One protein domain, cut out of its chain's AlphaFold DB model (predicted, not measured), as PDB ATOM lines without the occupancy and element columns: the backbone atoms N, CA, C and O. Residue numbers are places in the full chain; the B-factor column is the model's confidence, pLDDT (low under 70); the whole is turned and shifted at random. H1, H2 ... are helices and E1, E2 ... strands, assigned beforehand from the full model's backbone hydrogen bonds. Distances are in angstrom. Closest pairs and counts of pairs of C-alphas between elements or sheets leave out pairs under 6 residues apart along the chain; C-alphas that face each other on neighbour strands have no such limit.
ATOM      1  N   SER A  45     -49.619  53.701 -14.531       95.38
ATOM      2  CA  SER A  45     -48.775  52.664 -15.149       95.38
ATOM      3  C   SER A  45     -47.274  52.975 -15.094       95.38
ATOM      4  O   SER A  45     -46.458  52.075 -15.263       95.38
ATOM      5  N   SER A  46     -46.908  54.235 -14.851       97.31
ATOM      6  CA  SER A  46     -45.547  54.665 -14.548       97.31
ATOM      7  C   SER A  46     -45.567  55.583 -13.330       97.31
ATOM      8  O   SER A  46     -46.356  56.533 -13.272       97.31
ATOM      9  N   VAL A  47     -44.729  55.276 -12.345       97.81
ATOM     10  CA  VAL A  47     -44.638  55.977 -11.066       97.81
ATOM     11  C   VAL A  47     -43.192  56.400 -10.840       97.81
ATOM     12  O   VAL A  47     -42.289  55.571 -10.774       97.81
ATOM     13  N   GLN A  48     -42.976  57.703 -10.688       98.19
ATOM     14  CA  GLN A  48     -41.681  58.230 -10.267       98.19
ATOM     15  C   GLN A  48     -41.448  57.909  -8.788       98.19
ATOM     16  O   GLN A  48     -42.367  58.049  -7.980       98.19
ATOM     17  N   ASP A  49     -40.211  57.593  -8.412       97.94
ATOM     18  CA  ASP A  49     -39.805  57.464  -7.007       97.94
ATOM     19  C   ASP A  49     -40.237  58.677  -6.152       97.94
ATOM     20  O   ASP A  49     -40.735  58.528  -5.036       97.94
ATOM     21  N   SER A  50     -40.150  59.895  -6.699       97.19
ATOM     22  CA  SER A  50     -40.585  61.105  -5.992       97.19
ATOM     23  C   SER A  50     -42.060  61.059  -5.571       97.19
ATOM     24  O   SER A  50     -42.402  61.583  -4.513       97.19
ATOM     25  N   ALA A  51     -42.926  60.400  -6.346       96.88
ATOM     26  CA  ALA A  51     -44.323  60.192  -5.979       96.88
ATOM     27  C   ALA A  51     -44.477  59.139  -4.867       96.88
ATOM     28  O   ALA A  51     -45.346  59.287  -4.010       96.88
ATOM     29  N   ILE A  52     -43.618  58.111  -4.834       97.31
ATOM     30  CA  ILE A  52     -43.591  57.102  -3.760       97.31
ATOM     31  C   ILE A  52     -43.163  57.748  -2.440       97.31
ATOM     32  O   ILE A  52     -43.837  57.564  -1.427       97.31
ATOM     33  N   ARG A  53     -42.110  58.575  -2.450       97.44
ATOM     34  CA  ARG A  53     -41.676  59.334  -1.265       97.44
ATOM     35  C   ARG A  53     -42.753  60.288  -0.754       97.44
ATOM     36  O   ARG A  53     -43.004  60.338   0.449       97.44
ATOM     37  N   GLN A  54     -43.424  61.007  -1.656       96.12
ATOM     38  CA  GLN A  54     -44.548  61.873  -1.286       96.12
ATOM     39  C   GLN A  54     -45.697  61.076  -0.660       96.12
ATOM     40  O   GLN A  54     -46.224  61.487   0.373       96.12
ATOM     41  N   LEU A  55     -46.052  59.926  -1.238       96.00
ATOM     42  CA  LEU A  55     -47.080  59.041  -0.690       96.00
ATOM     43  C   LEU A  55     -46.693  58.520   0.701       96.00
ATOM     44  O   LEU A  55     -47.502  58.590   1.620       96.00
ATOM     45  N   LEU A  56     -45.449  58.065   0.892       96.62
ATOM     46  CA  LEU A  56     -44.941  57.620   2.196       96.62
ATOM     47  C   LEU A  56     -45.131  58.699   3.270       96.62
ATOM     48  O   LEU A  56     -45.689  58.428   4.334       96.62
ATOM     49  N   GLN A  57     -44.704  59.930   2.981       96.25
ATOM     50  CA  GLN A  57     -44.829  61.055   3.908       96.25
ATOM     51  C   GLN A  57     -46.296  61.392   4.211       96.25
ATOM     52  O   GLN A  57     -46.640  61.640   5.369       96.25
ATOM     53  N   GLN A  58     -47.170  61.363   3.201       95.75
ATOM     54  CA  GLN A  58     -48.606  61.604   3.369       95.75
ATOM     55  C   GLN A  58     -49.263  60.550   4.265       95.75
ATOM     56  O   GLN A  58     -49.985  60.903   5.195       95.75
ATOM     57  N   GLU A  59     -48.978  59.269   4.039       96.50
ATOM     58  CA  GLU A  59     -49.569  58.166   4.802       96.50
ATOM     59  C   GLU A  59     -49.053  58.109   6.251       96.50
ATOM     60  O   GLU A  59     -49.809  57.785   7.173       96.50
ATOM     61  N   ILE A  60     -47.791  58.490   6.484       95.88
ATOM     62  CA  ILE A  60     -47.246  58.694   7.835       95.88
ATOM     63  C   ILE A  60     -47.953  59.870   8.524       95.88
ATOM     64  O   ILE A  60     -48.409  59.731   9.661       95.88
ATOM     65  N   ALA A  61     -48.091  61.017   7.849       96.19
ATOM     66  CA  ALA A  61     -48.755  62.199   8.407       96.19
ATOM     67  C   ALA A  61     -50.241  61.943   8.716       96.19
ATOM     68  O   ALA A  61     -50.754  62.396   9.743       96.19
ATOM     69  N   ALA A  62     -50.915  61.160   7.870       96.12
ATOM     70  CA  ALA A  62     -52.289  60.705   8.065       96.12
ATOM     71  C   ALA A  62     -52.433  59.620   9.151       96.12
ATOM     72  O   ALA A  62     -53.556  59.291   9.528       96.12
ATOM     73  N   LYS A  63     -51.319  59.097   9.691       95.06
ATOM     74  CA  LYS A  63     -51.266  57.998  10.675       95.06
ATOM     75  C   LYS A  63     -51.837  56.670  10.161       95.06
ATOM     76  O   LYS A  63     -52.248  55.827  10.958       95.06
ATOM     77  N   ASN A  64     -51.834  56.468   8.846       94.75
ATOM     78  CA  ASN A  64     -52.222  55.205   8.215       94.75
ATOM     79  C   ASN A  64     -51.079  54.178   8.239       94.75
ATOM     80  O   ASN A  64     -51.320  52.971   8.196       94.75
ATOM     81  N   LEU A  65     -49.835  54.653   8.336       95.38
ATOM     82  CA  LEU A  65     -48.644  53.830   8.529       95.38
ATOM     83  C   LEU A  65     -48.053  54.034   9.934       95.38
ATOM     84  O   LEU A  65     -48.244  55.098  10.530       95.38
ATOM     85  N   PRO A  66     -47.317  53.040  10.476       95.25
ATOM     86  CA  PRO A  66     -46.571  53.214  11.718       95.25
ATOM     87  C   PRO A  66     -45.656  54.439  11.655       95.25
ATOM     88  O   PRO A  66     -45.132  54.762  10.591       95.25
ATOM     89  N   VAL A  67     -45.438  55.094  12.795       94.75
ATOM     90  CA  VAL A  67     -44.524  56.240  12.897       94.75
ATOM     91  C   VAL A  67     -43.087  55.777  12.610       94.75
ATOM     92  O   VAL A  67     -42.677  54.740  13.148       94.75
ATOM     93  N   PRO A  68     -42.314  56.509  11.786       96.56
ATOM     94  CA  PRO A  68     -40.940  56.137  11.483       96.56
ATOM     95  C   PRO A  68     -40.065  56.219  12.733       96.56
ATOM     96  O   PRO A  68     -40.285  57.024  13.637       96.56
ATOM     97  N   SER A  69     -39.048  55.372  12.765       96.00
ATOM     98  CA  SER A  69     -37.979  55.397  13.755       96.00
ATOM     99  C   SER A  69     -36.654  55.149  13.039       96.00
ATOM    100  O   SER A  69     -36.679  54.624  11.924       96.00
ATOM    101  N   PRO A  70     -35.504  55.425  13.675       94.62
ATOM    102  CA  PRO A  70     -34.204  55.084  13.097       94.62
ATOM    103  C   PRO A  70     -34.016  53.591  12.769       94.62
ATOM    104  O   PRO A  70     -33.088  53.259  12.048       94.62
ATOM    105  N   ASN A  71     -34.878  52.703  13.286       95.44
ATOM    106  CA  ASN A  71     -34.869  51.256  13.029       95.44
ATOM    107  C   ASN A  71     -36.118  50.788  12.253       95.44
ATOM    108  O   ASN A  71     -36.508  49.622  12.345       95.44
ATOM    109  N   SER A  72     -36.806  51.696  11.556       97.38
ATOM    110  CA  SER A  72     -37.973  51.375  10.729       97.38
ATOM    111  C   SER A  72     -37.600  51.415   9.249       97.38
ATOM    112  O   SER A  72     -37.001  52.384   8.800       97.38
ATOM    113  N   LEU A  73     -38.038  50.407   8.494       98.69
ATOM    114  CA  LEU A  73     -37.894  50.322   7.040       98.69
ATOM    115  C   LEU A  73     -39.266  50.050   6.409       98.69
ATOM    116  O   LEU A  73     -39.963  49.114   6.815       98.69
ATOM    117  N   TYR A  74     -39.672  50.872   5.440       98.75
ATOM    118  CA  TYR A  74     -40.957  50.734   4.743       98.75
ATOM    119  C   TYR A  74     -40.776  50.047   3.394       98.75
ATOM    120  O   TYR A  74     -40.121  50.586   2.515       98.75
ATOM    121  N   PHE A  75     -41.419  48.898   3.190       98.81
ATOM    122  CA  PHE A  75     -41.447  48.245   1.880       98.81
ATOM    123  C   PHE A  75     -42.703  48.615   1.088       98.81
ATOM    124  O   PHE A  75     -43.826  48.416   1.559       98.81
ATOM    125  N   PHE A  76     -42.510  49.070  -0.148       98.38
ATOM    126  CA  PHE A  76     -43.563  49.319  -1.127       98.38
ATOM    127  C   PHE A  76     -43.596  48.200  -2.157       98.38
ATOM    128  O   PHE A  76     -42.655  48.038  -2.919       98.38
ATOM    129  N   PHE A  77     -44.701  47.463  -2.230       98.31
ATOM    130  CA  PHE A  77     -44.926  46.466  -3.277       98.31
ATOM    131  C   PHE A  77     -45.899  47.028  -4.304       98.31
ATOM    132  O   PHE A  77     -47.055  47.302  -3.971       98.31
ATOM    133  N   LEU A  78     -45.442  47.203  -5.543       97.69
ATOM    134  CA  LEU A  78     -46.276  47.734  -6.617       97.69
ATOM    135  C   LEU A  78     -46.961  46.598  -7.390       97.69
ATOM    136  O   LEU A  78     -46.389  45.515  -7.543       97.69
ATOM    137  N   PRO A  79     -48.200  46.814  -7.870       96.25
ATOM    138  CA  PRO A  79     -48.930  45.790  -8.601       96.25
ATOM    139  C   PRO A  79     -48.328  45.555 -10.000       96.25
ATOM    140  O   PRO A  79     -47.546  46.373 -10.496       96.25
ATOM    141  N   PRO A  80     -48.721  44.460 -10.677       95.81
ATOM    142  CA  PRO A  80     -48.401  44.256 -12.085       95.81
ATOM    143  C   PRO A  80     -48.787  45.461 -12.950       95.81
ATOM    144  O   PRO A  80     -49.731  46.189 -12.641       95.81
ATOM    145  N   SER A  81     -48.083  45.629 -14.072       92.94
ATOM    146  CA  SER A  81     -48.302  46.711 -15.048       92.94
ATOM    147  C   SER A  81     -47.986  48.128 -14.551       92.94
ATOM    148  O   SER A  81     -48.250  49.086 -15.276       92.94
ATOM    149  N   VAL A  82     -47.391  48.268 -13.361       97.06
ATOM    150  CA  VAL A  82     -46.815  49.526 -12.880       97.06
ATOM    151  C   VAL A  82     -45.297  49.471 -12.986       97.06
ATOM    152  O   VAL A  82     -44.648  48.618 -12.385       97.06
ATOM    153  N   GLN A  83     -44.736  50.398 -13.753       97.31
ATOM    154  CA  GLN A  83     -43.304  50.639 -13.844       97.31
ATOM    155  C   GLN A  83     -42.893  51.700 -12.821       97.31
ATOM    156  O   GLN A  83     -43.529  52.747 -12.726       97.31
ATOM    157  N   VAL A  84     -41.814  51.454 -12.087       98.44
ATOM    158  CA  VAL A  84     -41.180  52.470 -11.240       98.44
ATOM    159  C   VAL A  84     -40.043  53.121 -12.009       98.44
ATOM    160  O   VAL A  84     -39.293  52.428 -12.693       98.44
ATOM    161  N   VAL A  85     -39.900  54.437 -11.887       98.38
ATOM    162  CA  VAL A  85     -38.797  55.198 -12.476       98.38
ATOM    163  C   VAL A  85     -37.995  55.878 -11.370       98.38
ATOM    164  O   VAL A  85     -38.526  56.706 -10.625       98.38
ATOM    165  N   LEU A  86     -36.706  55.555 -11.299       97.75
ATOM    166  CA  LEU A  86     -35.736  56.086 -10.345       97.75
ATOM    167  C   LEU A  86     -34.579  56.719 -11.118       97.75
ATOM    168  O   LEU A  86     -33.939  56.057 -11.926       97.75
ATOM    169  N   GLY A  87     -34.325  58.014 -10.913       93.81
ATOM    170  CA  GLY A  87     -33.181  58.694 -11.539       93.81
ATOM    171  C   GLY A  87     -33.149  58.653 -13.078       93.81
ATOM    172  O   GLY A  87     -32.100  58.875 -13.668       93.81
ATOM    173  N   GLY A  88     -34.280  58.365 -13.736       94.94
ATOM    174  CA  GLY A  88     -34.368  58.162 -15.189       94.94
ATOM    175  C   GLY A  88     -34.237  56.702 -15.646       94.94
ATOM    176  O   GLY A  88     -34.596  56.402 -16.782       94.94
ATOM    177  N   SER A  89     -33.815  55.801 -14.760       97.19
ATOM    178  CA  SER A  89     -33.849  54.347 -14.945       97.19
ATOM    179  C   SER A  89     -35.227  53.793 -14.601       97.19
ATOM    180  O   SER A  89     -35.937  54.340 -13.758       97.19
ATOM    181  N   ALA A  90     -35.614  52.690 -15.227       97.62
ATOM    182  CA  ALA A  90     -36.924  52.085 -15.101       97.62
ATOM    183  C   ALA A  90     -36.864  50.631 -14.601       97.62
ATOM    184  O   ALA A  90     -36.047  49.801 -15.007       97.62
ATOM    185  N   SER A  91     -37.819  50.277 -13.744       97.81
ATOM    186  CA  SER A  91     -37.959  48.911 -13.257       97.81
ATOM    187  C   SER A  91     -38.208  47.938 -14.407       97.81
ATOM    188  O   SER A  91     -38.883  48.281 -15.388       97.81
ATOM    189  N   CYS A  92     -37.750  46.696 -14.251       95.38
ATOM    190  CA  CYS A  92     -37.831  45.647 -15.267       95.38
ATOM    191  C   CYS A  92     -37.013  45.909 -16.545       95.38
ATOM    192  O   CYS A  92     -37.191  45.215 -17.551       95.38
ATOM    193  N   ARG A  93     -36.108  46.892 -16.504       95.25
ATOM    194  CA  ARG A  93     -35.110  47.165 -17.543       95.25
ATOM    195  C   ARG A  93     -33.732  47.349 -16.927       95.25
ATOM    196  O   ARG A  93     -32.809  46.648 -17.321       95.25
ATOM    197  N   GLU A  94     -33.631  48.235 -15.940       96.81
ATOM    198  CA  GLU A  94     -32.368  48.539 -15.263       96.81
ATOM    199  C   GLU A  94     -32.294  47.955 -13.843       96.81
ATOM    200  O   GLU A  94     -31.206  47.615 -13.396       96.81
ATOM    201  N   PHE A  95     -33.427  47.794 -13.149       97.38
ATOM    202  CA  PHE A  95     -33.468  47.251 -11.785       97.38
ATOM    203  C   PHE A  95     -34.744  46.448 -11.497       97.38
ATOM    204  O   PHE A  95     -35.756  46.561 -12.203       97.38
ATOM    205  N   CYS A  96     -34.698  45.652 -10.428       97.94
ATOM    206  CA  CYS A  96     -35.806  44.815  -9.947       97.94
ATOM    207  C   CYS A  96     -36.317  45.230  -8.566       97.94
ATOM    208  O   CYS A  96     -37.429  44.869  -8.185       97.94
ATOM    209  N   GLY A  97     -35.514  46.017  -7.864       98.38
ATOM    210  CA  GLY A  97     -35.738  46.570  -6.549       98.38
ATOM    211  C   GLY A  97     -34.778  47.723  -6.319       98.38
ATOM    212  O   GLY A  97     -33.909  47.961  -7.158       98.38
ATOM    213  N   TYR A  98     -35.024  48.478  -5.259       98.81
ATOM    214  CA  TYR A  98     -34.029  49.349  -4.648       98.81
ATOM    215  C   TYR A  98     -34.468  49.684  -3.226       98.81
ATOM    216  O   TYR A  98     -35.667  49.637  -2.911       98.81
ATOM    217  N   HIS A  99     -33.522  50.119  -2.408       98.75
ATOM    218  CA  HIS A  99     -33.770  50.837  -1.174       98.75
ATOM    219  C   HIS A  99     -33.142  52.234  -1.228       98.75
ATOM    220  O   HIS A  99     -32.249  52.504  -2.025       98.75
ATOM    221  N   ASP A 100     -33.688  53.158  -0.445       98.31
ATOM    222  CA  ASP A 100     -33.195  54.532  -0.344       98.31
ATOM    223  C   ASP A 100     -33.712  55.178   0.958       98.31
ATOM    224  O   ASP A 100     -34.462  54.590   1.751       98.31
ATOM    225  N   SER A 101     -33.334  56.433   1.175       97.69
ATOM    226  CA  SER A 101     -33.741  57.256   2.298       97.69
ATOM    227  C   SER A 101     -34.273  58.615   1.842       97.69
ATOM    228  O   SER A 101     -33.864  59.206   0.841       97.69
ATOM    229  N   THR A 102     -35.223  59.164   2.593       96.38
ATOM    230  CA  THR A 102     -35.625  60.569   2.422       96.38
ATOM    231  C   THR A 102     -34.646  61.500   3.142       96.38
ATOM    232  O   THR A 102     -34.019  61.086   4.113       96.38
ATOM    233  N   SER A 103     -34.655  62.797   2.814       92.38
ATOM    234  CA  SER A 103     -33.906  63.830   3.557       92.38
ATOM    235  C   SER A 103     -34.186  63.855   5.067       92.38
ATOM    236  O   SER A 103     -33.333  64.282   5.838       92.38
ATOM    237  N   ASP A 104     -35.363  63.382   5.488       91.75
ATOM    238  CA  ASP A 104     -35.778  63.321   6.893       91.75
ATOM    239  C   ASP A 104     -35.416  61.981   7.572       91.75
ATOM    240  O   ASP A 104     -35.948  61.660   8.633       91.75
ATOM    241  N   ASN A 105     -34.512  61.191   6.974       93.50
ATOM    242  CA  ASN A 105     -34.066  59.873   7.450       93.50
ATOM    243  C   ASN A 105     -35.205  58.849   7.632       93.50
ATOM    244  O   ASN A 105     -35.221  58.074   8.589       93.50
ATOM    245  N   ILE A 106     -36.177  58.850   6.717       98.06
ATOM    246  CA  ILE A 106     -37.142  57.759   6.564       98.06
ATOM    247  C   ILE A 106     -36.568  56.778   5.541       98.06
ATOM    248  O   ILE A 106     -36.347  57.159   4.392       98.06
ATOM    249  N   PHE A 107     -36.349  55.534   5.960       98.62
ATOM    250  CA  PHE A 107     -35.791  54.466   5.127       98.62
ATOM    251  C   PHE A 107     -36.899  53.668   4.449       98.62
ATOM    252  O   PHE A 107     -37.890  53.294   5.090       98.62
ATOM    253  N   TYR A 108     -36.749  53.390   3.161       98.81
ATOM    254  CA  TYR A 108     -37.740  52.650   2.394       98.81
ATOM    255  C   TYR A 108     -37.092  51.771   1.327       98.81
ATOM    256  O   TYR A 108     -35.983  52.026   0.882       98.81
ATOM    257  N   ALA A 109     -37.818  50.741   0.914       98.88
ATOM    258  CA  ALA A 109     -37.477  49.887  -0.209       98.88
ATOM    259  C   ALA A 109     -38.677  49.770  -1.144       98.88
ATOM    260  O   ALA A 109     -39.831  49.710  -0.705       98.88
ATOM    261  N   VAL A 110     -38.420  49.749  -2.445       98.81
ATOM    262  CA  VAL A 110     -39.445  49.734  -3.484       98.81
ATOM    263  C   VAL A 110     -39.288  48.494  -4.337       98.81
ATOM    264  O   VAL A 110     -38.267  48.273  -4.977       98.81
ATOM    265  N   MET A 111     -40.359  47.712  -4.376       98.75
ATOM    266  CA  MET A 111     -40.468  46.424  -5.041       98.75
ATOM    267  C   MET A 111     -41.478  46.512  -6.188       98.75
ATOM    268  O   MET A 111     -42.677  46.279  -5.986       98.75
ATOM    269  N   PRO A 112     -41.021  46.865  -7.404       98.31
ATOM    270  CA  PRO A 112     -41.781  46.644  -8.625       98.31
ATOM    271  C   PRO A 112     -42.196  45.177  -8.767       98.31
ATOM    272  O   PRO A 112     -41.500  44.268  -8.317       98.31
ATOM    273  N   TYR A 113     -43.312  44.921  -9.447       97.69
ATOM    274  CA  TYR A 113     -43.700  43.551  -9.768       97.69
ATOM    275  C   TYR A 113     -42.671  42.916 -10.728       97.69
ATOM    276  O   TYR A 113     -42.512  43.419 -11.847       97.69
ATOM    277  N   PRO A 114     -42.006  41.797 -10.370       96.38
ATOM    278  CA  PRO A 114     -40.905  41.231 -11.151       96.38
ATOM    279  C   PRO A 114     -41.432  40.361 -12.302       96.38
ATOM    280  O   PRO A 114     -41.068  39.204 -12.445       96.38
ATOM    281  N   GLY A 115     -42.347  40.890 -13.119       92.81
ATOM    282  CA  GLY A 115     -43.021  40.146 -14.193       92.81
ATOM    283  C   GLY A 115     -42.218  40.003 -15.491       92.81
ATOM    284  O   GLY A 115     -42.688  39.368 -16.432       92.81
ATOM    285  N   CYS A 116     -41.040  40.615 -15.574       95.19
ATOM    286  CA  CYS A 116     -40.157  40.563 -16.737       95.19
ATOM    287  C   CYS A 116     -39.106  39.451 -16.614       95.19
ATOM    288  O   CYS A 116     -38.722  39.044 -15.517       95.19
ATOM    289  N   SER A 117     -38.580  38.989 -17.752       94.31
ATOM    290  CA  SER A 117     -37.555  37.934 -17.795       94.31
ATOM    291  C   SER A 117     -36.283  38.302 -17.027       94.31
ATOM    292  O   SER A 117     -35.742  37.456 -16.322       94.31
ATOM    293  N   GLY A 118     -35.841  39.561 -17.118       93.62
ATOM    294  CA  GLY A 118     -34.648  40.045 -16.415       93.62
ATOM    295  C   GLY A 118     -34.759  39.916 -14.895       93.62
ATOM    296  O   GLY A 118     -33.837  39.420 -14.266       93.62
ATOM    297  N   CYS A 119     -35.908  40.280 -14.320       96.31
ATOM    298  CA  CYS A 119     -36.109  40.215 -12.870       96.31
ATOM    299  C   CYS A 119     -36.553  38.852 -12.357       96.31
ATOM    300  O   CYS A 119     -36.287  38.522 -11.208       96.31
ATOM    301  N   THR A 120     -37.221  38.048 -13.186       96.38
ATOM    302  CA  THR A 120     -37.516  36.662 -12.802       96.38
ATOM    303  C   THR A 120     -36.257  35.808 -12.786       96.38
ATOM    304  O   THR A 120     -36.144  34.936 -11.934       96.38
ATOM    305  N   GLY A 121     -35.319  36.004 -13.721       92.19
ATOM    306  CA  GLY A 121     -34.071  35.232 -13.755       92.19
ATOM    307  C   GLY A 121     -34.283  33.712 -13.844       92.19
ATOM    308  O   GLY A 121     -33.428  32.944 -13.420       92.19
ATOM    309  N   GLY A 122     -35.440  33.263 -14.350       93.44
ATOM    310  CA  GLY A 122     -35.840  31.848 -14.382       93.44
ATOM    311  C   GLY A 122     -36.555  31.334 -13.123       93.44
ATOM    312  O   GLY A 122     -36.989  30.182 -13.109       93.44
ATOM    313  N   LEU A 123     -36.723  32.165 -12.094       96.44
ATOM    314  CA  LEU A 123     -37.520  31.863 -10.906       96.44
ATOM    315  C   LEU A 123     -39.019  32.075 -11.156       96.44
ATOM    316  O   LEU A 123     -39.437  32.760 -12.095       96.44
ATOM    317  N   SER A 124     -39.849  31.520 -10.267       97.31
ATOM    318  CA  SER A 124     -41.246  31.943 -10.184       97.31
ATOM    319  C   SER A 124     -41.321  33.418  -9.768       97.31
ATOM    320  O   SER A 124     -40.419  33.934  -9.112       97.31
ATOM    321  N   VAL A 125     -42.415  34.108 -10.101       97.19
ATOM    322  CA  VAL A 125     -42.602  35.521  -9.714       97.19
ATOM    323  C   VAL A 125     -42.475  35.719  -8.202       97.19
ATOM    324  O   VAL A 125     -41.899  36.707  -7.758       97.19
ATOM    325  N   VAL A 126     -43.017  34.793  -7.405       97.31
ATOM    326  CA  VAL A 126     -42.970  34.894  -5.941       97.31
ATOM    327  C   VAL A 126     -41.547  34.695  -5.432       97.31
ATOM    328  O   VAL A 126     -41.124  35.454  -4.566       97.31
ATOM    329  N   ASP A 127     -40.809  33.733  -5.987       98.25
ATOM    330  CA  ASP A 127     -39.417  33.473  -5.608       98.25
ATOM    331  C   ASP A 127     -38.488  34.623  -5.999       98.25
ATOM    332  O   ASP A 127     -37.632  35.020  -5.211       98.25
ATOM    333  N   ALA A 128     -38.685  35.197  -7.188       98.31
ATOM    334  CA  ALA A 128     -37.975  36.393  -7.622       98.31
ATOM    335  C   ALA A 128     -38.260  37.567  -6.680       98.31
ATOM    336  O   ALA A 128     -37.338  38.226  -6.209       98.31
ATOM    337  N   LEU A 129     -39.536  37.779  -6.335       98.31
ATOM    338  CA  LEU A 129     -39.927  38.847  -5.424       98.31
ATOM    339  C   LEU A 129     -39.296  38.669  -4.041       98.31
ATOM    340  O   LEU A 129     -38.778  39.640  -3.499       98.31
ATOM    341  N   THR A 130     -39.312  37.465  -3.458       98.69
ATOM    342  CA  THR A 130     -38.684  37.230  -2.147       98.69
ATOM    343  C   THR A 130     -37.163  37.328  -2.207       98.69
ATOM    344  O   THR A 130     -36.583  37.853  -1.262       98.69
ATOM    345  N   SER A 131     -36.534  36.916  -3.314       98.69
ATOM    346  CA  SER A 131     -35.090  37.062  -3.534       98.69
ATOM    347  C   SER A 131     -34.672  38.532  -3.549       98.69
ATOM    348  O   SER A 131     -33.802  38.927  -2.776       98.69
ATOM    349  N   THR A 132     -35.322  39.359  -4.372       98.62
ATOM    350  CA  THR A 132     -35.041  40.801  -4.414       98.62
ATOM    351  C   THR A 132     -35.430  41.476  -3.099       98.62
ATOM    352  O   THR A 132     -34.691  42.307  -2.597       98.62
ATOM    353  N   THR A 133     -36.531  41.069  -2.458       98.81
ATOM    354  CA  THR A 133     -36.905  41.631  -1.147       98.81
ATOM    355  C   THR A 133     -35.849  41.339  -0.079       98.81
ATOM    356  O   THR A 133     -35.584  42.207   0.743       98.81
ATOM    357  N   SER A 134     -35.255  40.137  -0.051       98.81
ATOM    358  CA  SER A 134     -34.169  39.837   0.897       98.81
ATOM    359  C   SER A 134     -32.895  40.623   0.607       98.81
ATOM    360  O   SER A 134     -32.277  41.058   1.570       98.81
ATOM    361  N   HIS A 135     -32.564  40.833  -0.671       98.81
ATOM    362  CA  HIS A 135     -31.432  41.659  -1.101       98.81
ATOM    363  C   HIS A 135     -31.583  43.078  -0.543       98.81
ATOM    364  O   HIS A 135     -30.827  43.480   0.337       98.81
ATOM    365  N   GLU A 136     -32.670  43.770  -0.908       98.88
ATOM    366  CA  GLU A 136     -32.905  45.144  -0.441       98.88
ATOM    367  C   GLU A 136     -33.057  45.237   1.080       98.88
ATOM    368  O   GLU A 136     -32.740  46.253   1.685       98.88
ATOM    369  N   LEU A 137     -33.588  44.192   1.727       98.88
ATOM    370  CA  LEU A 137     -33.689  44.160   3.185       98.88
ATOM    371  C   LEU A 137     -32.308  44.136   3.837       98.88
ATOM    372  O   LEU A 137     -32.112  44.820   4.838       98.88
ATOM    373  N   CYS A 138     -31.397  43.306   3.335       98.88
ATOM    374  CA  CYS A 138     -30.075  43.154   3.925       98.88
ATOM    375  C   CYS A 138     -29.235  44.404   3.695       98.88
ATOM    376  O   CYS A 138     -28.663  44.920   4.655       98.88
ATOM    377  N   GLU A 139     -29.259  44.934   2.476       98.81
ATOM    378  CA  GLU A 139     -28.558  46.163   2.117       98.81
ATOM    379  C   GLU A 139     -29.088  47.361   2.902       98.81
ATOM    380  O   GLU A 139     -28.323  47.971   3.639       98.81
ATOM    381  N   ALA A 140     -30.406  47.576   2.964       98.75
ATOM    382  CA  ALA A 140     -30.975  48.658   3.772       98.75
ATOM    383  C   ALA A 140     -30.672  48.549   5.283       98.75
ATOM    384  O   ALA A 140     -30.790  49.534   6.015       98.75
ATOM    385  N   ILE A 141     -30.328  47.359   5.794       98.62
ATOM    386  CA  ILE A 141     -29.894  47.173   7.188       98.62
ATOM    387  C   ILE A 141     -28.414  47.542   7.359       98.62
ATOM    388  O   ILE A 141     -28.053  48.135   8.381       98.62
ATOM    389  N   THR A 142     -27.554  47.173   6.410       98.50
ATOM    390  CA  THR A 142     -26.102  47.394   6.496       98.50
ATOM    391  C   THR A 142     -25.652  48.748   5.954       98.50
ATOM    392  O   THR A 142     -24.639  49.282   6.410       98.50
ATOM    393  N   ASP A 143     -26.425  49.325   5.045       98.12
ATOM    394  CA  ASP A 143     -26.205  50.596   4.367       98.12
ATOM    395  C   ASP A 143     -27.535  51.354   4.168       98.12
ATOM    396  O   ASP A 143     -28.039  51.522   3.069       98.12
ATOM    397  N   PRO A 144     -28.156  51.846   5.254       96.62
ATOM    398  CA  PRO A 144     -29.500  52.433   5.196       96.62
ATOM    399  C   PRO A 144     -29.609  53.710   4.344       96.62
ATOM    400  O   PRO A 144     -30.719  54.143   4.026       96.62
ATOM    401  N   VAL A 145     -28.484  54.357   4.038       97.00
ATOM    402  CA  VAL A 145     -28.410  55.492   3.115       97.00
ATOM    403  C   VAL A 145     -27.364  55.116   2.072       97.00
ATOM    404  O   VAL A 145     -26.188  55.235   2.412       97.00
ATOM    405  N   PRO A 146     -27.761  54.722   0.848       96.00
ATOM    406  CA  PRO A 146     -26.861  54.089  -0.111       96.00
ATOM    407  C   PRO A 146     -25.494  54.781  -0.227       96.00
ATOM    408  O   PRO A 146     -25.401  55.992  -0.474       96.00
ATOM    409  N   GLY A 147     -24.435  54.006  -0.014       95.06
ATOM    410  CA  GLY A 147     -23.035  54.421   0.004       95.06
ATOM    411  C   GLY A 147     -22.544  55.070   1.307       95.06
ATOM    412  O   GLY A 147     -21.458  55.653   1.303       95.06
ATOM    413  N   GLN A 148     -23.303  55.038   2.411       95.44
ATOM    414  CA  GLN A 148     -22.913  55.672   3.690       95.44
ATOM    415  C   GLN A 148     -22.789  54.700   4.873       95.44
ATOM    416  O   GLN A 148     -22.433  55.116   5.984       95.44
ATOM    417  N   GLY A 149     -23.078  53.421   4.665       96.00
ATOM    418  CA  GLY A 149     -22.896  52.325   5.607       96.00
ATOM    419  C   GLY A 149     -21.826  51.346   5.140       96.00
ATOM    420  O   GLY A 149     -20.704  51.747   4.827       96.00
ATOM    421  N   TRP A 150     -22.128  50.049   5.193       97.19
ATOM    422  CA  TRP A 150     -21.205  49.035   4.695       97.19
ATOM    423  C   TRP A 150     -21.224  49.010   3.166       97.19
ATOM    424  O   TRP A 150     -22.262  48.752   2.575       97.19
ATOM    425  N   TYR A 151     -20.064  49.222   2.548       96.75
ATOM    426  CA  TYR A 151     -19.925  49.266   1.098       96.75
ATOM    427  C   TYR A 151     -18.521  48.803   0.692       96.75
ATOM    428  O   TYR A 151     -17.541  49.123   1.375       96.75
ATOM    429  N   ASP A 152     -18.412  48.063  -0.410       96.38
ATOM    430  CA  ASP A 152     -17.144  47.730  -1.058       96.38
ATOM    431  C   ASP A 152     -16.960  48.574  -2.329       96.38
ATOM    432  O   ASP A 152     -17.734  48.474  -3.279       96.38
ATOM    433  N   ASP A 153     -15.894  49.376  -2.384       93.69
ATOM    434  CA  ASP A 153     -15.647  50.317  -3.490       93.69
ATOM    435  C   ASP A 153     -15.540  49.649  -4.875       93.69
ATOM    436  O   ASP A 153     -15.686  50.320  -5.899       93.69
ATOM    437  N   SER A 154     -15.235  48.348  -4.930       95.00
ATOM    438  CA  SER A 154     -15.076  47.615  -6.190       95.00
ATOM    439  C   SER A 154     -16.333  46.858  -6.606       95.00
ATOM    440  O   SER A 154     -16.542  46.664  -7.803       95.00
ATOM    441  N   ASN A 155     -17.134  46.398  -5.644       94.88
ATOM    442  CA  ASN A 155     -18.201  45.432  -5.893       94.88
ATOM    443  C   ASN A 155     -19.595  45.879  -5.429       94.88
ATOM    444  O   ASN A 155     -20.553  45.208  -5.796       94.88
ATOM    445  N   GLY A 156     -19.714  46.976  -4.678       96.88
ATOM    446  CA  GLY A 156     -20.994  47.488  -4.191       96.88
ATOM    447  C   GLY A 156     -21.348  47.030  -2.779       96.88
ATOM    448  O   GLY A 156     -20.474  46.790  -1.939       96.88
ATOM    449  N   GLU A 157     -22.644  46.935  -2.515       98.44
ATOM    450  CA  GLU A 157     -23.208  46.512  -1.235       98.44
ATOM    451  C   GLU A 157     -23.129  44.978  -1.045       98.44
ATOM    452  O   GLU A 157     -22.620  44.229  -1.888       98.44
ATOM    453  N   ILE A 158     -23.564  44.468   0.116       98.62
ATOM    454  CA  ILE A 158     -23.448  43.027   0.423       98.62
ATOM    455  C   ILE A 158     -24.269  42.142  -0.524       98.62
ATOM    456  O   ILE A 158     -23.863  41.001  -0.786       98.62
ATOM    457  N   GLY A 159     -25.395  42.654  -1.021       98.12
ATOM    458  CA  GLY A 159     -26.287  41.956  -1.932       98.12
ATOM    459  C   GLY A 159     -25.788  42.034  -3.365       98.12
ATOM    460  O   GLY A 159     -25.842  41.020  -4.069       98.12
ATOM    461  N   ASP A 160     -25.217  43.161  -3.782       97.81
ATOM    462  CA  ASP A 160     -24.570  43.339  -5.088       97.81
ATOM    463  C   ASP A 160     -23.498  42.276  -5.363       97.81
ATOM    464  O   ASP A 160     -23.512  41.597  -6.397       97.81
ATOM    465  N   ILE A 161     -22.602  42.041  -4.399       98.25
ATOM    466  CA  ILE A 161     -21.521  41.039  -4.501       98.25
ATOM    467  C   ILE A 161     -22.078  39.624  -4.758       98.25
ATOM    468  O   ILE A 161     -21.435  38.746  -5.362       98.25
ATOM    469  N   CYS A 162     -23.294  39.379  -4.279       98.00
ATOM    470  CA  CYS A 162     -23.958  38.088  -4.303       98.00
ATOM    471  C   CYS A 162     -25.160  38.040  -5.244       98.00
ATOM    472  O   CYS A 162     -25.906  37.055  -5.219       98.00
ATOM    473  N   ALA A 163     -25.281  39.035  -6.128       94.12
ATOM    474  CA  ALA A 163     -26.380  39.168  -7.064       94.12
ATOM    475  C   ALA A 163     -26.687  37.843  -7.776       94.12
ATOM    476  O   ALA A 163     -25.796  37.153  -8.290       94.12
ATOM    477  N   TRP A 164     -27.976  37.492  -7.801       92.38
ATOM    478  CA  TRP A 164     -28.527  36.304  -8.471       92.38
ATOM    479  C   TRP A 164     -28.118  34.947  -7.881       92.38
ATOM    480  O   TRP A 164     -28.495  33.904  -8.421       92.38
ATOM    481  N   LYS A 165     -27.390  34.916  -6.761       97.19
ATOM    482  CA  LYS A 165     -27.119  33.677  -6.021       97.19
ATOM    483  C   LYS A 165     -28.193  33.507  -4.964       97.19
ATOM    484  O   LYS A 165     -28.336  34.356  -4.096       97.19
ATOM    485  N   THR A 166     -28.943  32.413  -5.018       97.94
ATOM    486  CA  THR A 166     -30.097  32.210  -4.136       97.94
ATOM    487  C   THR A 166     -30.007  30.912  -3.351       97.94
ATOM    488  O   THR A 166     -29.316  29.965  -3.734       97.94
ATOM    489  N   ARG A 167     -30.737  30.857  -2.236       97.88
ATOM    490  CA  ARG A 167     -31.011  29.627  -1.487       97.88
ATOM    491  C   ARG A 167     -32.419  29.634  -0.920       97.88
ATOM    492  O   ARG A 167     -33.062  30.674  -0.811       97.88
ATOM    493  N   THR A 168     -32.880  28.465  -0.489       98.38
ATOM    494  CA  THR A 168     -34.134  28.358   0.257       98.38
ATOM    495  C   THR A 168     -33.888  28.558   1.752       98.38
ATOM    496  O   THR A 168     -33.042  27.889   2.346       98.38
ATOM    497  N   LEU A 169     -34.673  29.429   2.384       98.19
ATOM    498  CA  LEU A 169     -34.710  29.616   3.833       98.19
ATOM    499  C   LEU A 169     -36.168  29.735   4.293       98.19
ATOM    500  O   LEU A 169     -36.896  30.618   3.855       98.19
ATOM    501  N   GLY A 170     -36.615  28.826   5.168       95.81
ATOM    502  CA  GLY A 170     -37.998  28.828   5.677       95.81
ATOM    503  C   GLY A 170     -39.079  28.643   4.617       95.81
ATOM    504  O   GLY A 170     -40.181  29.152   4.782       95.81
ATOM    505  N   GLY A 171     -38.761  27.961   3.514       96.50
ATOM    506  CA  GLY A 171     -39.683  27.792   2.388       96.50
ATOM    507  C   GLY A 171     -39.769  28.999   1.449       96.50
ATOM    508  O   GLY A 171     -40.595  28.987   0.543       96.50
ATOM    509  N   HIS A 172     -38.922  30.014   1.636       98.00
ATOM    510  CA  HIS A 172     -38.795  31.157   0.736       98.00
ATOM    511  C   HIS A 172     -37.466  31.113  -0.015       98.00
ATOM    512  O   HIS A 172     -36.452  30.704   0.552       98.00
ATOM    513  N   THR A 173     -37.465  31.564  -1.266       98.50
ATOM    514  CA  THR A 173     -36.233  31.831  -2.012       98.50
ATOM    515  C   THR A 173     -35.683  33.186  -1.583       98.50
ATOM    516  O   THR A 173     -36.380  34.192  -1.696       98.50
ATOM    517  N   ILE A 174     -34.459  33.207  -1.066       98.62
ATOM    518  CA  ILE A 174     -33.744  34.423  -0.669       98.62
ATOM    519  C   ILE A 174     -32.440  34.533  -1.449       98.62
ATOM    520  O   ILE A 174     -31.900  33.510  -1.889       98.62
ATOM    521  N   GLN A 175     -31.925  35.747  -1.592       98.44
ATOM    522  CA  GLN A 175     -30.564  35.942  -2.068       98.44
ATOM    523  C   GLN A 175     -29.565  35.546  -0.971       98.44
ATOM    524  O   GLN A 175     -29.856  35.640   0.223       98.44
ATOM    525  N   LEU A 176     -28.413  35.019  -1.382       98.69
ATOM    526  CA  LEU A 176     -27.236  34.970  -0.526       98.69
ATOM    527  C   LEU A 176     -26.710  36.388  -0.342       98.69
ATOM    528  O   LEU A 176     -26.773  37.191  -1.269       98.69
ATOM    529  N   GLU A 177     -26.111  36.639   0.810       98.69
ATOM    530  CA  GLU A 177     -25.483  37.921   1.107       98.69
ATOM    531  C   GLU A 177     -23.994  37.712   1.339       98.69
ATOM    532  O   GLU A 177     -23.566  36.644   1.806       98.69
ATOM    533  N   TRP A 178     -23.184  38.714   1.001       98.75
ATOM    534  CA  TRP A 178     -21.766  38.668   1.324       98.75
ATOM    535  C   TRP A 178     -21.593  38.551   2.841       98.75
ATOM    536  O   TRP A 178     -22.369  39.104   3.616       98.75
ATOM    537  N   SER A 179     -20.581  37.800   3.265       98.44
ATOM    538  CA  SER A 179     -20.159  37.718   4.659       98.44
ATOM    539  C   SER A 179     -18.669  38.001   4.735       98.44
ATOM    540  O   SER A 179     -17.859  37.255   4.175       98.44
ATOM    541  N   ASN A 180     -18.286  39.041   5.475       97.94
ATOM    542  CA  ASN A 180     -16.876  39.371   5.701       97.94
ATOM    543  C   ASN A 180     -16.157  38.258   6.457       97.94
ATOM    544  O   ASN A 180     -15.013  37.923   6.152       97.94
ATOM    545  N   LYS A 181     -16.835  37.653   7.434       97.75
ATOM    546  CA  LYS A 181     -16.297  36.552   8.228       97.75
ATOM    547  C   LYS A 181     -16.070  35.294   7.393       97.75
ATOM    548  O   LYS A 181     -15.094  34.587   7.638       97.75
ATOM    549  N   ALA A 182     -16.967  34.990   6.453       98.00
ATOM    550  CA  ALA A 182     -16.828  33.824   5.583       98.00
ATOM    551  C   ALA A 182     -15.957  34.093   4.345       98.00
ATOM    552  O   ALA A 182     -15.445  33.143   3.756       98.00
ATOM    553  N   GLY A 183     -15.819  35.355   3.924       97.62
ATOM    554  CA  GLY A 183     -15.180  35.731   2.662       97.62
ATOM    555  C   GLY A 183     -15.908  35.170   1.436       97.62
ATOM    556  O   GLY A 183     -15.269  34.821   0.445       97.62
ATOM    557  N   SER A 184     -17.228  34.980   1.528       98.19
ATOM    558  CA  SER A 184     -18.057  34.391   0.470       98.19
ATOM    559  C   SER A 184     -19.539  34.735   0.659       98.19
ATOM    560  O   SER A 184     -19.932  35.219   1.719       98.19
ATOM    561  N   CYS A 185     -20.354  34.464  -0.365       98.50
ATOM    562  CA  CYS A 185     -21.813  34.575  -0.304       98.50
ATOM    563  C   CYS A 185     -22.418  33.402   0.477       98.50
ATOM    564  O   CYS A 185     -22.178  32.249   0.096       98.50
ATOM    565  N   VAL A 186     -23.214  33.682   1.516       96.25
ATOM    566  CA  VAL A 186     -23.817  32.669   2.411       96.25
ATOM    567  C   VAL A 186     -25.288  32.931   2.731       96.25
ATOM    568  O   VAL A 186     -25.759  34.081   2.613       96.25
TER     569      VAL A 186
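AT A GLANCE: This is residues 45 to 186 of the 186 residues of an uncharacterized protein of Acidobacteria bacterium (UniProt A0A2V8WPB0). One long helix, H3, is packed between a three-stranded sheet, E2 E5 E4, and a small hairpin, E6 and E7. Helix H1 is on the other side of the sheet and only grazes it, and the small parallel pair E1 and E3 lies toward the end of the sheet where E2 and E5 finish. The printed part has 142 residues, with three named helices and seven named strands in the order E1 H1 E2 E3 E4 E5 H2 H3 E6 E7; the class is mixed, helices and strands, with under half of the residues, 64, in named elements. The sheet E2 E5 E4 is mixed, and the whole is compact and rounded, with a radius of gyration of the C-alphas of 15.1 A and spans of 43 by 32 by 31 A.

HOW THE PARTS SIT: The largest sheet runs E2, residues 73 to 77, E5, residues 107 to 111, and E4, residues 98 to 101. E2 and E5 are parallel at 19 degrees, with N 109 and O 74 within hydrogen-bond range at 2.8 A. E4 and E5 form an antiparallel hairpin at 157 degrees, with N 110 and O 98 at 2.8 A. H3, residues 125 to 142, is on one face of this sheet at a height of 8.8 A, two layers, a helix over a sheet. It runs along the strands, at 17 degrees to E5 on the local plane, over E5 and only just over E4, on which 3 of its C-alphas fall. The closest C-alphas of E4 and H3 are those of His 99 and Glu 136, 5.8 A apart. E6, residues 166 to 169, and E7, residues 172 to 175, form an antiparallel hairpin at 140 degrees, with N 167 and O 174 at 2.9 A. H3 and E7 touch, their closest C-alphas, of Ser 131 and Ile 174, 4.1 A apart. H2, residues 117 to 120, is close to H3 but not clearly touching, with the closest C-alphas, of Thr 120 and Ala 128, at 5.2 A. H1, residues 49 to 61, only grazes the sheet E2 E5 E4, with residues 49 to 56. E1, residues 46 to 48, and E3, residues 83 to 86, are parallel at 23 degrees, with N 47 and O 83 at 2.8 A. The closest C-alphas of H1 and E3 are those of Asp 49 and Leu 86, 5.4 A apart. In H1 and H3 every O i to N i+4 pair is within hydrogen-bond range; H2 is too short for such a pair.

IN THESE COORDINATES: E1 begins at C-alpha 46, (-45.547, 54.665, -14.548). H3 measures 26.0 A from C-alpha 125 at (-42.602, 35.521, -9.714) to C-alpha 142, H1 18.4 A, E5 13.8 A and E2 13.1 A. E7 ends at C-alpha 175, (-30.564, 35.942, -2.068).

THE WHOLE: The two C-alphas farthest apart, of Ala 62 and Gly 183, are 45.1 A apart. The printed part has no cut. The links H1 to E2, E3 to E4 and H3 to E6 are long, the last with 23 residues. The mean pLDDT of the printed part is 97.0, and no printed residue is under 70.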